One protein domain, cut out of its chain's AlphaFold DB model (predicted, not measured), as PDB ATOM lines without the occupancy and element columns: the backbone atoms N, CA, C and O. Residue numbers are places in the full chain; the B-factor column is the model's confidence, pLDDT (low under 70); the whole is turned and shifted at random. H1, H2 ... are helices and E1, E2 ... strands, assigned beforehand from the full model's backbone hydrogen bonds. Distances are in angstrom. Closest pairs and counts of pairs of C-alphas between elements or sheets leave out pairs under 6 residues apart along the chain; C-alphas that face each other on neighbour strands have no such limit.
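Overview. This is residues 8 to 112 of the 112 residues of the protein "Hypothetical protein" of Adineta steineri (UniProt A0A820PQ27). With little regular structure, the domain is a small, strongly twisted antiparallel sheet, E3 E2 E1 E5, with H1 and long loops reaching beyond it. E4, near the middle, pairs with residues 88 to 89 of the long loop after it. The printed part has 105 residues, 34 in named elements, ordered E1 H1 E2 E3 E4 E5, class mixed. It is compact, radius of gyration of the C-alphas 14.1 A, spanning 39 by 34 by 23 A.

Along the chain. E2, residues 40 to 48, is 20.5 A long. E1, residues 8 to 15, is 18.7 A long from (-41.793, -38.817, 31.199). E3 is 60 to 63, E4 66 to 68, H1 18 to 24; E5, 109 to 111, ends at (-45.590, -41.035, 30.922).

Arrangement. Within hydrogen-bond range are N 10 and O 44 of antiparallel E1 and E2, 2.9 A; N 43 and O 61 of hairpin E2 and E3, 3.0 A; N 9 and O 110 of antiparallel E1 and E5, 2.8 A. H1, with every O i to N i+4 pair within range, is not on the sheet. E3 runs on into E4 at 93 degrees.

Size, cuts and confidence. The farthest C-alphas, Glu 27 and Ser 50, are 40.9 A apart. The printed part has no cut. Links H1 to E2, E2 to E3 and E4 to E5 are long. No printed residue is under 70 pLDDT.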
ATOM      1  N   VAL A   8     -41.718 -38.786  32.666       98.69
ATOM      2  CA  VAL A   8     -41.793 -38.817  31.199       98.69
ATOM      3  C   VAL A   8     -40.529 -39.464  30.664       98.69
ATOM      4  O   VAL A   8     -39.423 -38.972  30.903       98.69
ATOM      5  N   ILE A   9     -40.681 -40.547  29.912       98.81
ATOM      6  CA  ILE A   9     -39.582 -41.343  29.375       98.81
ATOM      7  C   ILE A   9     -39.604 -41.242  27.852       98.81
ATOM      8  O   ILE A   9     -40.584 -41.619  27.205       98.81
ATOM      9  N   ARG A  10     -38.491 -40.787  27.269       98.81
ATOM     10  CA  ARG A  10     -38.241 -40.935  25.834       98.81
ATOM     11  C   ARG A  10     -37.796 -42.365  25.572       98.81
ATOM     12  O   ARG A  10     -36.734 -42.783  26.037       98.81
ATOM     13  N   ILE A  11     -38.603 -43.093  24.815       98.88
ATOM     14  CA  ILE A  11     -38.384 -44.507  24.521       98.88
ATOM     15  C   ILE A  11     -37.218 -44.643  23.537       98.88
ATOM     16  O   ILE A  11     -37.094 -43.882  22.575       98.88
ATOM     17  N   HIS A  12     -36.323 -45.594  23.797       98.69
ATOM     18  CA  HIS A  12     -35.238 -45.959  22.880       98.69
ATOM     19  C   HIS A  12     -35.470 -47.333  22.272       98.69
ATOM     20  O   HIS A  12     -35.281 -47.513  21.071       98.69
ATOM     21  N   TYR A  13     -35.913 -48.280  23.095       98.81
ATOM     22  CA  TYR A  13     -36.208 -49.635  22.664       98.81
ATOM     23  C   TYR A  13     -37.488 -50.120  23.334       98.81
ATOM     24  O   TYR A  13     -37.716 -49.866  24.520       98.81
ATOM     25  N   CYS A  14     -38.295 -50.858  22.579       98.88
ATOM     26  CA  CYS A  14     -39.387 -51.649  23.116       98.88
ATOM     27  C   CYS A  14     -39.270 -53.073  22.570       98.88
ATOM     28  O   CYS A  14     -39.161 -53.261  21.357       98.88
ATOM     29  N   GLY A  15     -39.221 -54.054  23.469       98.75
ATOM     30  CA  GLY A  15     -39.262 -55.466  23.107       98.75
ATOM     31  C   GLY A  15     -40.633 -55.872  22.566       98.75
ATOM     32  O   GLY A  15     -41.639 -55.219  22.845       98.75
ATOM     33  N   ILE A  16     -40.652 -56.945  21.771       98.69
ATOM     34  CA  ILE A  16     -41.881 -57.556  21.263       98.69
ATOM     35  C   ILE A  16     -42.159 -58.808  22.086       98.69
ATOM     36  O   ILE A  16     -41.430 -59.798  21.987       98.69
ATOM     37  N   CYS A  17     -43.254 -58.788  22.836       98.50
ATOM     38  CA  CYS A  17     -43.749 -59.930  23.583       98.50
ATOM     39  C   CYS A  17     -44.873 -60.625  22.805       98.50
ATOM     40  O   CYS A  17     -45.657 -60.001  22.090       98.50
ATOM     41  N   HIS A  18     -45.037 -61.938  22.977       98.44
ATOM     42  CA  HIS A  18     -46.155 -62.653  22.349       98.44
ATOM     43  C   HIS A  18     -47.525 -62.146  22.845       98.44
ATOM     44  O   HIS A  18     -48.521 -62.224  22.129       98.44
ATOM     45  N   THR A  19     -47.574 -61.557  24.046       98.31
ATOM     46  CA  THR A  19     -48.778 -60.893  24.571       98.31
ATOM     47  C   THR A  19     -49.214 -59.711  23.701       98.31
ATOM     48  O   THR A  19     -50.411 -59.436  23.600       98.31
ATOM     49  N   ASP A  20     -48.280 -59.038  23.023       98.75
ATOM     50  CA  ASP A  20     -48.605 -57.990  22.053       98.75
ATOM     51  C   ASP A  20     -49.378 -58.572  20.867       98.75
ATOM     52  O   ASP A  20     -50.382 -58.001  20.456       98.75
ATOM     53  N   ILE A  21     -48.960 -59.739  20.369       98.50
ATOM     54  CA  ILE A  21     -49.595 -60.448  19.246       98.50
ATOM     55  C   ILE A  21     -50.995 -60.926  19.644       98.50
ATOM     56  O   ILE A  21     -51.968 -60.598  18.963       98.50
ATOM     57  N   HIS A  22     -51.112 -61.624  20.780       98.44
ATOM     58  CA  HIS A  22     -52.392 -62.133  21.281       98.44
ATOM     59  C   HIS A  22     -53.449 -61.025  21.419       98.44
ATOM     60  O   HIS A  22     -54.625 -61.239  21.114       98.44
ATOM     61  N   LEU A  23     -53.048 -59.837  21.881       98.44
ATOM     62  CA  LEU A  23     -53.949 -58.694  22.047       98.44
ATOM     63  C   LEU A  23     -54.157 -57.909  20.745       98.44
ATOM     64  O   LEU A  23     -55.281 -57.517  20.449       98.44
ATOM     65  N   ALA A  24     -53.134 -57.734  19.908       98.19
ATOM     66  CA  ALA A  24     -53.297 -57.069  18.615       98.19
ATOM     67  C   ALA A  24     -54.289 -57.817  17.708       98.19
ATOM     68  O   ALA A  24     -55.130 -57.181  17.070       98.19
ATOM     69  N   TYR A  25     -54.248 -59.154  17.714       98.19
ATOM     70  CA  TYR A  25     -55.151 -60.020  16.942       98.19
ATOM     71  C   TYR A  25     -56.402 -60.477  17.702       98.19
ATOM     72  O   TYR A  25     -57.206 -61.240  17.169       98.19
ATOM     73  N   ASN A  26     -56.603 -59.998  18.931       98.25
ATOM     74  CA  ASN A  26     -57.751 -60.342  19.766       98.25
ATOM     75  C   ASN A  26     -57.974 -61.852  19.988       98.25
ATOM     76  O   ASN A  26     -59.110 -62.303  20.162       98.25
ATOM     77  N   GLU A  27     -56.891 -62.624  20.057       98.50
ATOM     78  CA  GLU A  27     -56.914 -64.076  20.287       98.50
ATOM     79  C   GLU A  27     -57.447 -64.437  21.682       98.50
ATOM     80  O   GLU A  27     -57.931 -65.543  21.907       98.50
ATOM     81  N   TRP A  28     -57.414 -63.485  22.618       97.44
ATOM     82  CA  TRP A  28     -57.998 -63.619  23.958       97.44
ATOM     83  C   TRP A  28     -59.354 -62.922  24.125       97.44
ATOM     84  O   TRP A  28     -59.847 -62.813  25.246       97.44
ATOM     85  N   HIS A  29     -59.946 -62.416  23.040       97.38
ATOM     86  CA  HIS A  29     -61.299 -61.839  23.015       97.38
ATOM     87  C   HIS A  29     -61.553 -60.696  24.019       97.38
ATOM     88  O   HIS A  29     -62.670 -60.511  24.499       97.38
ATOM     89  N   ARG A  30     -60.517 -59.915  24.345       96.44
ATOM     90  CA  ARG A  30     -60.568 -58.821  25.335       96.44
ATOM     91  C   ARG A  30     -59.822 -57.558  24.902       96.44
ATOM     92  O   ARG A  30     -59.352 -56.792  25.744       96.44
ATOM     93  N   SER A  31     -59.654 -57.378  23.600       98.12
ATOM     94  CA  SER A  31     -58.866 -56.278  23.039       98.12
ATOM     95  C   SER A  31     -59.707 -55.018  22.901       98.12
ATOM     96  O   SER A  31     -60.869 -55.069  22.500       98.12
ATOM     97  N   LYS A  32     -59.109 -53.882  23.237       97.25
ATOM     98  CA  LYS A  32     -59.680 -52.544  23.136       97.25
ATOM     99  C   LYS A  32     -58.930 -51.796  22.044       97.25
ATOM    100  O   LYS A  32     -57.704 -51.726  22.087       97.25
ATOM    101  N   TYR A  33     -59.668 -51.253  21.081       97.75
ATOM    102  CA  TYR A  33     -59.112 -50.516  19.948       97.75
ATOM    103  C   TYR A  33     -59.534 -49.036  19.989       97.75
ATOM    104  O   TYR A  33     -60.647 -48.753  20.439       97.75
ATOM    105  N   PRO A  34     -58.701 -48.102  19.486       97.50
ATOM    106  CA  PRO A  34     -57.357 -48.318  18.930       97.50
ATOM    107  C   PRO A  34     -56.355 -48.820  19.984       97.50
ATOM    108  O   PRO A  34     -56.523 -48.563  21.171       97.50
ATOM    109  N   MET A  35     -55.334 -49.566  19.549       97.94
ATOM    110  CA  MET A  35     -54.327 -50.165  20.432       97.94
ATOM    111  C   MET A  35     -52.921 -49.814  19.955       97.94
ATOM    112  O   MET A  35     -52.616 -49.934  18.771       97.94
ATOM    113  N   VAL A  36     -52.064 -49.455  20.906       98.62
ATOM    114  CA  VAL A  36     -50.613 -49.367  20.728       98.62
ATOM    115  C   VAL A  36     -50.003 -50.372  21.707       98.62
ATOM    116  O   VAL A  36     -50.060 -50.111  22.908       98.62
ATOM    117  N   PRO A  37     -49.534 -51.547  21.248       98.75
ATOM    118  CA  PRO A  37     -48.917 -52.545  22.125       98.75
ATOM    119  C   PRO A  37     -47.522 -52.133  22.629       98.75
ATOM    120  O   PRO A  37     -47.055 -51.017  22.378       98.75
ATOM    121  N   GLY A  38     -46.860 -53.054  23.331       98.75
ATOM    122  CA  GLY A  38     -45.509 -52.903  23.856       98.75
ATOM    123  C   GLY A  38     -45.500 -52.635  25.358       98.75
ATOM    124  O   GLY A  38     -46.053 -51.642  25.835       98.75
ATOM    125  N   HIS A  39     -44.838 -53.514  26.107       98.81
ATOM    126  CA  HIS A  39     -44.673 -53.403  27.564       98.81
ATOM    127  C   HIS A  39     -43.294 -53.852  28.075       98.81
ATOM    128  O   HIS A  39     -43.112 -54.146  29.253       98.81
ATOM    129  N   GLU A  40     -42.316 -53.915  27.174       98.81
ATOM    130  CA  GLU A  40     -40.906 -54.171  27.480       98.81
ATOM    131  C   GLU A  40     -40.101 -52.918  27.119       98.81
ATOM    132  O   GLU A  40     -39.338 -52.902  26.153       98.81
ATOM    133  N   ILE A  41     -40.366 -51.814  27.818       98.88
ATOM    134  CA  ILE A  41     -39.912 -50.472  27.429       98.88
ATOM    135  C   ILE A  41     -38.604 -50.137  28.134       98.88
ATOM    136  O   ILE A  41     -38.499 -50.290  29.350       98.88
ATOM    137  N   THR A  42     -37.640 -49.595  27.391       98.81
ATOM    138  CA  THR A  42     -36.442 -48.956  27.950       98.81
ATOM    139  C   THR A  42     -36.165 -47.626  27.260       98.81
ATOM    140  O   THR A  42     -36.376 -47.454  26.054       98.81
ATOM    141  N   GLY A  43     -35.689 -46.658  28.033       98.75
ATOM    142  CA  GLY A  43     -35.450 -45.314  27.536       98.75
ATOM    143  C   GLY A  43     -34.711 -44.440  28.533       98.75
ATOM    144  O   GLY A  43     -34.092 -44.925  29.482       98.75
ATOM    145  N   VAL A  44     -34.784 -43.137  28.291       98.81
ATOM    146  CA  VAL A  44     -34.156 -42.115  29.128       98.81
ATOM    147  C   VAL A  44     -35.226 -41.169  29.650       98.81
ATOM    148  O   VAL A  44     -36.082 -40.711  28.889       98.81
ATOM    149  N   VAL A  45     -35.159 -40.858  30.941       98.81
ATOM    150  CA  VAL A  45     -36.043 -39.887  31.589       98.81
ATOM    151  C   VAL A  45     -35.836 -38.510  30.957       98.81
ATOM    152  O   VAL A  45     -34.742 -37.944  31.002       98.81
ATOM    153  N   GLU A  46     -36.892 -37.969  30.358       98.50
ATOM    154  CA  GLU A  46     -36.911 -36.668  29.690       98.50
ATOM    155  C   GLU A  46     -37.453 -35.562  30.603       98.50
ATOM    156  O   GLU A  46     -36.930 -34.449  30.586       98.50
ATOM    157  N   GLN A  47     -38.466 -35.860  31.424       98.50
ATOM    158  CA  GLN A  47     -39.036 -34.936  32.416       98.50
ATOM    159  C   GLN A  47     -39.478 -35.702  33.663       98.50
ATOM    160  O   GLN A  47     -39.779 -36.891  33.597       98.50
ATOM    161  N   VAL A  48     -39.553 -35.001  34.792       98.62
ATOM    162  CA  VAL A  48     -40.083 -35.535  36.051       98.62
ATOM    163  C   VAL A  48     -41.056 -34.540  36.668       98.62
ATOM    164  O   VAL A  48     -40.869 -33.324  36.558       98.62
ATOM    165  N   GLY A  49     -42.097 -35.060  37.307       98.25
ATOM    166  CA  GLY A  49     -43.020 -34.301  38.131       98.25
ATOM    167  C   GLY A  49     -42.342 -33.715  39.369       98.25
ATOM    168  O   GLY A  49     -41.287 -34.168  39.813       98.25
ATOM    169  N   SER A  50     -42.956 -32.689  39.961       97.88
ATOM    170  CA  SER A  50     -42.372 -31.945  41.086       97.88
ATOM    171  C   SER A  50     -42.206 -32.748  42.384       97.88
ATOM    172  O   SER A  50     -41.477 -32.314  43.273       97.88
ATOM    173  N   SER A  51     -42.898 -33.879  42.517       98.12
ATOM    174  CA  SER A  51     -42.865 -34.769  43.683       98.12
ATOM    175  C   SER A  51     -41.991 -36.011  43.470       98.12
ATOM    176  O   SER A  51     -41.745 -36.741  44.435       98.12
ATOM    177  N   VAL A  52     -41.472 -36.240  42.258       98.25
ATOM    178  CA  VAL A  52     -40.589 -37.373  41.950       98.25
ATOM    179  C   VAL A  52     -39.259 -37.233  42.690       98.25
ATOM    180  O   VAL A  52     -38.576 -36.215  42.604       98.25
ATOM    181  N   LYS A  53     -38.865 -38.289  43.413       97.44
ATOM    182  CA  LYS A  53     -37.611 -38.333  44.196       97.44
ATOM    183  C   LYS A  53     -36.632 -39.415  43.750       97.44
ATOM    184  O   LYS A  53     -35.467 -39.371  44.133       97.44
ATOM    185  N   HIS A  54     -37.108 -40.400  42.993       96.31
ATOM    186  CA  HIS A  54     -36.357 -41.618  42.672       96.31
ATOM    187  C   HIS A  54     -35.695 -41.586  41.291       96.31
ATOM    188  O   HIS A  54     -34.813 -42.397  41.033       96.31
ATOM    189  N   PHE A  55     -36.089 -40.637  40.441       98.25
ATOM    190  CA  PHE A  55     -35.551 -40.438  39.100       98.25
ATOM    191  C   PHE A  55     -35.178 -38.975  38.888       98.25
ATOM    192  O   PHE A  55     -35.789 -38.072  39.463       98.25
ATOM    193  N   ARG A  56     -34.206 -38.743  38.010       98.12
ATOM    194  CA  ARG A  56     -33.866 -37.423  37.470       98.12
ATOM    195  C   ARG A  56     -33.751 -37.493  35.949       98.12
ATOM    196  O   ARG A  56     -33.518 -38.550  35.369       98.12
ATOM    197  N   VAL A  57     -33.884 -36.336  35.305       98.62
ATOM    198  CA  VAL A  57     -33.674 -36.200  33.857       98.62
ATOM    199  C   VAL A  57     -32.294 -36.741  33.473       98.62
ATOM    200  O   VAL A  57     -31.293 -36.399  34.103       98.62
ATOM    201  N   GLY A  58     -32.254 -37.574  32.431       98.69
ATOM    202  CA  GLY A  58     -31.048 -38.240  31.941       98.69
ATOM    203  C   GLY A  58     -30.811 -39.647  32.497       98.69
ATOM    204  O   GLY A  58     -29.976 -40.359  31.942       98.69
ATOM    205  N   ASP A  59     -31.533 -40.077  33.536       98.81
ATOM    206  CA  ASP A  59     -31.435 -41.457  34.020       98.81
ATOM    207  C   ASP A  59     -32.022 -42.448  33.003       98.81
ATOM    208  O   ASP A  59     -32.978 -42.141  32.282       98.81
ATOM    209  N   TYR A  60     -31.480 -43.667  32.981       98.69
ATOM    210  CA  TYR A  60     -32.102 -44.786  32.278       98.69
ATOM    211  C   TYR A  60     -33.264 -45.342  33.099       98.69
ATOM    212  O   TYR A  60     -33.127 -45.576  34.300       98.69
ATOM    213  N   ALA A  61     -34.391 -45.593  32.440       98.56
ATOM    214  CA  ALA A  61     -35.585 -46.150  33.062       98.56
ATOM    215  C   ALA A  61     -36.201 -47.243  32.185       98.56
ATOM    216  O   ALA A  61     -36.043 -47.245  30.959       98.56
ATOM    217  N   GLY A  62     -36.908 -48.168  32.832       98.50
ATOM    218  CA  GLY A  62     -37.692 -49.201  32.169       98.50
ATOM    219  C   GLY A  62     -39.120 -49.235  32.695       98.50
ATOM    220  O   GLY A  62     -39.353 -48.956  33.871       98.50
ATOM    221  N   VAL A  63     -40.062 -49.585  31.822       98.75
ATOM    222  CA  VAL A  63     -41.481 -49.764  32.158       98.75
ATOM    223  C   VAL A  63     -41.903 -51.158  31.710       98.75
ATOM    224  O   VAL A  63     -41.657 -51.547  30.567       98.75
ATOM    225  N   GLY A  64     -42.495 -51.909  32.640       98.62
ATOM    226  CA  GLY A  64     -42.966 -53.275  32.420       98.62
ATOM    227  C   GLY A  64     -44.434 -53.335  31.998       98.62
ATOM    228  O   GLY A  64     -44.940 -52.445  31.319       98.62
ATOM    229  N   CYS A  65     -45.134 -54.380  32.451       98.50
ATOM    230  CA  CYS A  65     -46.529 -54.680  32.102       98.50
ATOM    231  C   CYS A  65     -47.591 -53.850  32.841       98.50
ATOM    232  O   CYS A  65     -48.756 -53.882  32.439       98.50
ATOM    233  N   MET A  66     -47.217 -53.148  33.912       98.12
ATOM    234  CA  MET A  66     -48.117 -52.335  34.727       98.12
ATOM    235  C   MET A  66     -47.597 -50.903  34.805       98.12
ATOM    236  O   MET A  66     -46.396 -50.695  34.971       98.12
ATOM    237  N   VAL A  67     -48.519 -49.943  34.735       98.19
ATOM    238  CA  VAL A  67     -48.229 -48.506  34.862       98.19
ATOM    239  C   VAL A  67     -48.841 -47.895  36.118       98.19
ATOM    240  O   VAL A  67     -48.334 -46.898  36.607       98.19
ATOM    241  N   ASP A  68     -49.881 -48.508  36.696       97.88
ATOM    242  CA  ASP A  68     -50.422 -48.055  37.980       97.88
ATOM    243  C   ASP A  68     -51.223 -49.143  38.712       97.88
ATOM    244  O   ASP A  68     -51.505 -50.221  38.182       97.88
ATOM    245  N   SER A  69     -51.601 -48.865  39.959       98.12
ATOM    246  CA  SER A  69     -52.497 -49.685  40.777       98.12
ATOM    247  C   SER A  69     -53.178 -48.832  41.856       98.12
ATOM    248  O   SER A  69     -52.842 -47.670  42.048       98.12
ATOM    249  N   CYS A  70     -54.105 -49.386  42.647       97.31
ATOM    250  CA  CYS A  70     -54.763 -48.591  43.697       97.31
ATOM    251  C   CYS A  70     -53.867 -48.220  44.897       97.31
ATOM    252  O   CYS A  70     -54.308 -47.449  45.752       97.31
ATOM    253  N   ARG A  71     -52.677 -48.832  45.031       97.00
ATOM    254  CA  ARG A  71     -51.668 -48.617  46.097       97.00
ATOM    255  C   ARG A  71     -52.143 -48.800  47.551       97.00
ATOM    256  O   ARG A  71     -51.373 -48.626  48.489       97.00
ATOM    257  N   LYS A  72     -53.407 -49.179  47.776       98.00
ATOM    258  CA  LYS A  72     -54.037 -49.244  49.111       98.00
ATOM    259  C   LYS A  72     -54.515 -50.633  49.525       98.00
ATOM    260  O   LYS A  72     -54.710 -50.870  50.721       98.00
ATOM    261  N   CYS A  73     -54.732 -51.540  48.572       98.19
ATOM    262  CA  CYS A  73     -55.212 -52.887  48.868       98.19
ATOM    263  C   CYS A  73     -54.108 -53.752  49.501       98.19
ATOM    264  O   CYS A  73     -52.927 -53.412  49.477       98.19
ATOM    265  N   HIS A  74     -54.499 -54.893  50.071       98.19
ATOM    266  CA  HIS A  74     -53.565 -55.817  50.719       98.19
ATOM    267  C   HIS A  74     -52.467 -56.338  49.778       98.19
ATOM    268  O   HIS A  74     -51.357 -56.585  50.234       98.19
ATOM    269  N   LEU A  75     -52.776 -56.490  48.485       98.44
ATOM    270  CA  LEU A  75     -51.843 -57.001  47.480       98.44
ATOM    271  C   LEU A  75     -50.800 -55.941  47.109       98.44
ATOM    272  O   LEU A  75     -49.613 -56.231  47.167       98.44
ATOM    273  N   CYS A  76     -51.214 -54.693  46.870       98.31
ATOM    274  CA  CYS A  76     -50.276 -53.582  46.664       98.31
ATOM    275  C   CYS A  76     -49.371 -53.352  47.883       98.31
ATOM    276  O   CYS A  76     -48.190 -53.098  47.732       98.31
ATOM    277  N   LYS A  77     -49.890 -53.494  49.110       98.31
ATOM    278  CA  LYS A  77     -49.075 -53.379  50.337       98.31
ATOM    279  C   LYS A  77     -48.079 -54.530  50.543       98.31
ATOM    280  O   LYS A  77     -47.337 -54.509  51.520       98.31
ATOM    281  N   LYS A  78     -48.133 -55.557  49.694       98.25
ATOM    282  CA  LYS A  78     -47.253 -56.730  49.685       98.25
ATOM    283  C   LYS A  78     -46.417 -56.803  48.403       98.25
ATOM    284  O   LYS A  78     -45.976 -57.896  48.057       98.25
ATOM    285  N   ASP A  79     -46.268 -55.684  47.691       97.94
ATOM    286  CA  ASP A  79     -45.498 -55.602  46.442       97.94
ATOM    287  C   ASP A  79     -46.005 -56.606  45.381       97.94
ATOM    288  O   ASP A  79     -45.245 -57.275  44.680       97.94
ATOM    289  N   ALA A  80     -47.332 -56.800  45.349       98.12
ATOM    290  CA  ALA A  80     -48.034 -57.711  44.448       98.12
ATOM    291  C   ALA A  80     -49.091 -56.969  43.608       98.12
ATOM    292  O   ALA A  80     -50.241 -57.411  43.481       98.12
ATOM    293  N   GLU A  81     -48.722 -55.810  43.065       98.31
ATOM    294  CA  GLU A  81     -49.574 -54.898  42.296       98.31
ATOM    295  C   GLU A  81     -50.204 -55.560  41.068       98.31
ATOM    296  O   GLU A  81     -51.343 -55.241  40.737       98.31
ATOM    297  N   GLN A  82     -49.535 -56.545  40.461       97.69
ATOM    298  CA  GLN A  82     -50.056 -57.340  39.343       97.69
ATOM    299  C   GLN A  82     -51.346 -58.098  39.685       97.69
ATOM    300  O   GLN A  82     -52.106 -58.468  38.795       97.69
ATOM    301  N   ASN A  83     -51.598 -58.336  40.975       98.00
ATOM    302  CA  ASN A  83     -52.807 -58.999  41.457       98.00
ATOM    303  C   ASN A  83     -53.871 -57.997  41.939       98.00
ATOM    304  O   ASN A  83     -54.920 -58.395  42.448       98.00
ATOM    305  N   CYS A  84     -53.620 -56.691  41.825       98.19
ATOM    306  CA  CYS A  84     -54.585 -55.670  42.194       98.19
ATOM    307  C   CYS A  84     -55.784 -55.687  41.235       98.19
ATOM    308  O   CYS A  84     -55.616 -55.628  40.019       98.19
ATOM    309  N   ALA A  85     -57.005 -55.681  41.781       97.00
ATOM    310  CA  ALA A  85     -58.232 -55.586  40.980       97.00
ATOM    311  C   ALA A  85     -58.307 -54.291  40.144       97.00
ATOM    312  O   ALA A  85     -59.002 -54.244  39.134       97.00
ATOM    313  N   ASP A  86     -57.568 -53.261  40.563       96.94
ATOM    314  CA  ASP A  86     -57.448 -51.970  39.892       96.94
ATOM    315  C   ASP A  86     -56.096 -51.780  39.187       96.94
ATOM    316  O   ASP A  86     -55.725 -50.643  38.912       96.94
ATOM    317  N   SER A  87     -55.341 -52.851  38.921       97.12
ATOM    318  CA  SER A  87     -54.083 -52.750  38.173       97.12
ATOM    319  C   SER A  87     -54.329 -52.153  36.785       97.12
ATOM    320  O   SER A  87     -55.172 -52.640  36.030       97.12
ATOM    321  N   CYS A  88     -53.546 -51.141  36.430       98.06
ATOM    322  CA  CYS A  88     -53.527 -50.538  35.104       98.06
ATOM    323  C   CYS A  88     -52.387 -51.165  34.302       98.06
ATOM    324  O   CYS A  88     -51.219 -51.045  34.680       98.06
ATOM    325  N   LEU A  89     -52.724 -51.864  33.218       98.31
ATOM    326  CA  LEU A  89     -51.719 -52.417  32.309       98.31
ATOM    327  C   LEU A  89     -51.184 -51.329  31.379       98.31
ATOM    328  O   LEU A  89     -51.893 -50.380  31.065       98.31
ATOM    329  N   THR A  90     -49.961 -51.505  30.894       98.75
ATOM    330  CA  THR A  90     -49.271 -50.549  30.006       98.75
ATOM    331  C   THR A  90     -50.012 -50.286  28.694       98.75
ATOM    332  O   THR A  90     -49.938 -49.196  28.136       98.75
ATOM    333  N   TYR A  91     -50.773 -51.266  28.207       98.69
ATOM    334  CA  TYR A  91     -51.689 -51.115  27.080       98.69
ATOM    335  C   TYR A  91     -52.905 -52.033  27.255       98.69
ATOM    336  O   TYR A  91     -52.928 -52.902  28.128       98.69
ATOM    337  N   ASN A  92     -53.938 -51.842  26.424       98.19
ATOM    338  CA  ASN A  92     -55.207 -52.584  26.502       98.19
ATOM    339  C   ASN A  92     -55.962 -52.424  27.849       98.19
ATOM    340  O   ASN A  92     -56.856 -53.205  28.187       98.19
ATOM    341  N   SER A  93     -55.631 -51.388  28.620       97.62
ATOM    342  CA  SER A  93     -56.254 -51.026  29.892       97.62
ATOM    343  C   SER A  93     -56.830 -49.611  29.822       97.62
ATOM    344  O   SER A  93     -56.843 -48.962  28.775       97.62
ATOM    345  N   THR A  94     -57.372 -49.164  30.942       97.81
ATOM    346  CA  THR A  94     -57.570 -47.751  31.252       97.81
ATOM    347  C   THR A  94     -56.667 -47.353  32.419       97.81
ATOM    348  O   THR A  94     -56.215 -48.225  33.174       97.81
ATOM    349  N   GLU A  95     -56.400 -46.057  32.551       96.81
ATOM    350  CA  GLU A  95     -55.832 -45.447  33.755       96.81
ATOM    351  C   GLU A  95     -56.790 -45.614  34.953       96.81
ATOM    352  O   GLU A  95     -57.892 -46.170  34.837       96.81
ATOM    353  N   LEU A  96     -56.387 -45.151  36.142       95.50
ATOM    354  CA  LEU A  96     -57.209 -45.282  37.352       95.50
ATOM    355  C   LEU A  96     -58.549 -44.538  37.267       95.50
ATOM    356  O   LEU A  96     -59.488 -44.920  37.967       95.50
ATOM    357  N   ASP A  97     -58.663 -43.537  36.392       95.25
ATOM    358  CA  ASP A  97     -59.923 -42.844  36.094       95.25
ATOM    359  C   ASP A  97     -60.971 -43.750  35.416       95.25
ATOM    360  O   ASP A  97     -62.148 -43.400  35.347       95.25
ATOM    361  N   LYS A  98     -60.548 -44.932  34.948       95.44
ATOM    362  CA  LYS A  98     -61.327 -45.929  34.206       95.44
ATOM    363  C   LYS A  98     -61.895 -45.433  32.872       95.44
ATOM    364  O   LYS A  98     -62.721 -46.128  32.281       95.44
ATOM    365  N   VAL A  99     -61.424 -44.295  32.375       96.50
ATOM    366  CA  VAL A  99     -61.892 -43.645  31.146       96.50
ATOM    367  C   VAL A  99     -60.753 -43.515  30.142       96.50
ATOM    368  O   VAL A  99     -60.929 -43.880  28.979       96.50
ATOM    369  N   THR A 100     -59.588 -43.044  30.578       96.75
ATOM    370  CA  THR A 100     -58.454 -42.761  29.699       96.75
ATOM    371  C   THR A 100     -57.755 -44.066  29.311       96.75
ATOM    372  O   THR A 100     -57.333 -44.814  30.195       96.75
ATOM    373  N   PRO A 101     -57.664 -44.414  28.013       97.81
ATOM    374  CA  PRO A 101     -57.005 -45.639  27.578       97.81
ATOM    375  C   PRO A 101     -55.485 -45.530  27.715       97.81
ATOM    376  O   PRO A 101     -54.888 -44.511  27.383       97.81
ATOM    377  N   THR A 102     -54.855 -46.624  28.127       98.50
ATOM    378  CA  THR A 102     -53.391 -46.742  28.179       98.50
ATOM    379  C   THR A 102     -52.834 -47.145  26.811       98.50
ATOM    380  O   THR A 102     -53.349 -48.093  26.199       98.50
ATOM    381  N   TYR A 103     -51.753 -46.500  26.374       98.62
ATOM    382  CA  TYR A 103     -51.029 -46.819  25.142       98.62
ATOM    383  C   TYR A 103     -49.583 -47.204  25.453       98.62
ATOM    384  O   TYR A 103     -48.913 -46.538  26.239       98.62
ATOM    385  N   GLY A 104     -49.121 -48.282  24.827       98.62
ATOM    386  CA  GLY A 104     -47.859 -48.924  25.146       98.62
ATOM    387  C   GLY A 104     -46.634 -48.355  24.436       98.62
ATOM    388  O   GLY A 104     -46.611 -47.254  23.879       98.62
ATOM    389  N   GLY A 105     -45.584 -49.167  24.487       98.75
ATOM    390  CA  GLY A 105     -44.218 -48.821  24.127       98.75
ATOM    391  C   GLY A 105     -43.904 -48.716  22.641       98.75
ATOM    392  O   GLY A 105     -42.806 -48.287  22.299       98.75
ATOM    393  N   TYR A 106     -44.825 -49.081  21.745       98.75
ATOM    394  CA  TYR A 106     -44.656 -48.883  20.297       98.75
ATOM    395  C   TYR A 106     -44.925 -47.419  19.913       98.75
ATOM    396  O   TYR A 106     -45.759 -47.100  19.065       98.75
ATOM    397  N   SER A 107     -44.231 -46.518  20.604       98.50
ATOM    398  CA  SER A 107     -44.385 -45.070  20.595       98.50
ATOM    399  C   SER A 107     -43.041 -44.403  20.935       98.50
ATOM    400  O   SER A 107     -42.063 -45.072  21.263       98.50
ATOM    401  N   ASN A 108     -42.965 -43.073  20.826       98.56
ATOM    402  CA  ASN A 108     -41.718 -42.335  21.085       98.56
ATOM    403  C   ASN A 108     -41.558 -41.907  22.554       98.56
ATOM    404  O   ASN A 108     -40.437 -41.690  23.015       98.56
ATOM    405  N   ILE A 109     -42.669 -41.716  23.268       98.38
ATOM    406  CA  ILE A 109     -42.719 -41.167  24.629       98.38
ATOM    407  C   ILE A 109     -43.794 -41.918  25.408       98.38
ATOM    408  O   ILE A 109     -44.881 -42.145  24.878       98.38
ATOM    409  N   ILE A 110     -43.508 -42.228  26.670       98.50
ATOM    410  CA  ILE A 110     -44.496 -42.692  27.647       98.50
ATOM    411  C   ILE A 110     -44.380 -41.873  28.935       98.50
ATOM    412  O   ILE A 110     -43.284 -41.461  29.314       98.50
ATOM    413  N   THR A 111     -45.512 -41.642  29.590       98.19
ATOM    414  CA  THR A 111     -45.590 -41.035  30.922       98.19
ATOM    415  C   THR A 111     -46.139 -42.085  31.880       98.19
ATOM    416  O   THR A 111     -47.151 -42.708  31.556       98.19
ATOM    417  N   VAL A 112     -45.461 -42.299  33.007       96.44
ATOM    418  CA  VAL A 112     -45.830 -43.273  34.053       96.44
ATOM    419  C   VAL A 112     -45.680 -42.695  35.447       96.44
ATOM    420  O   VAL A 112     -44.847 -41.774  35.590       96.44
TER     421      VAL A 112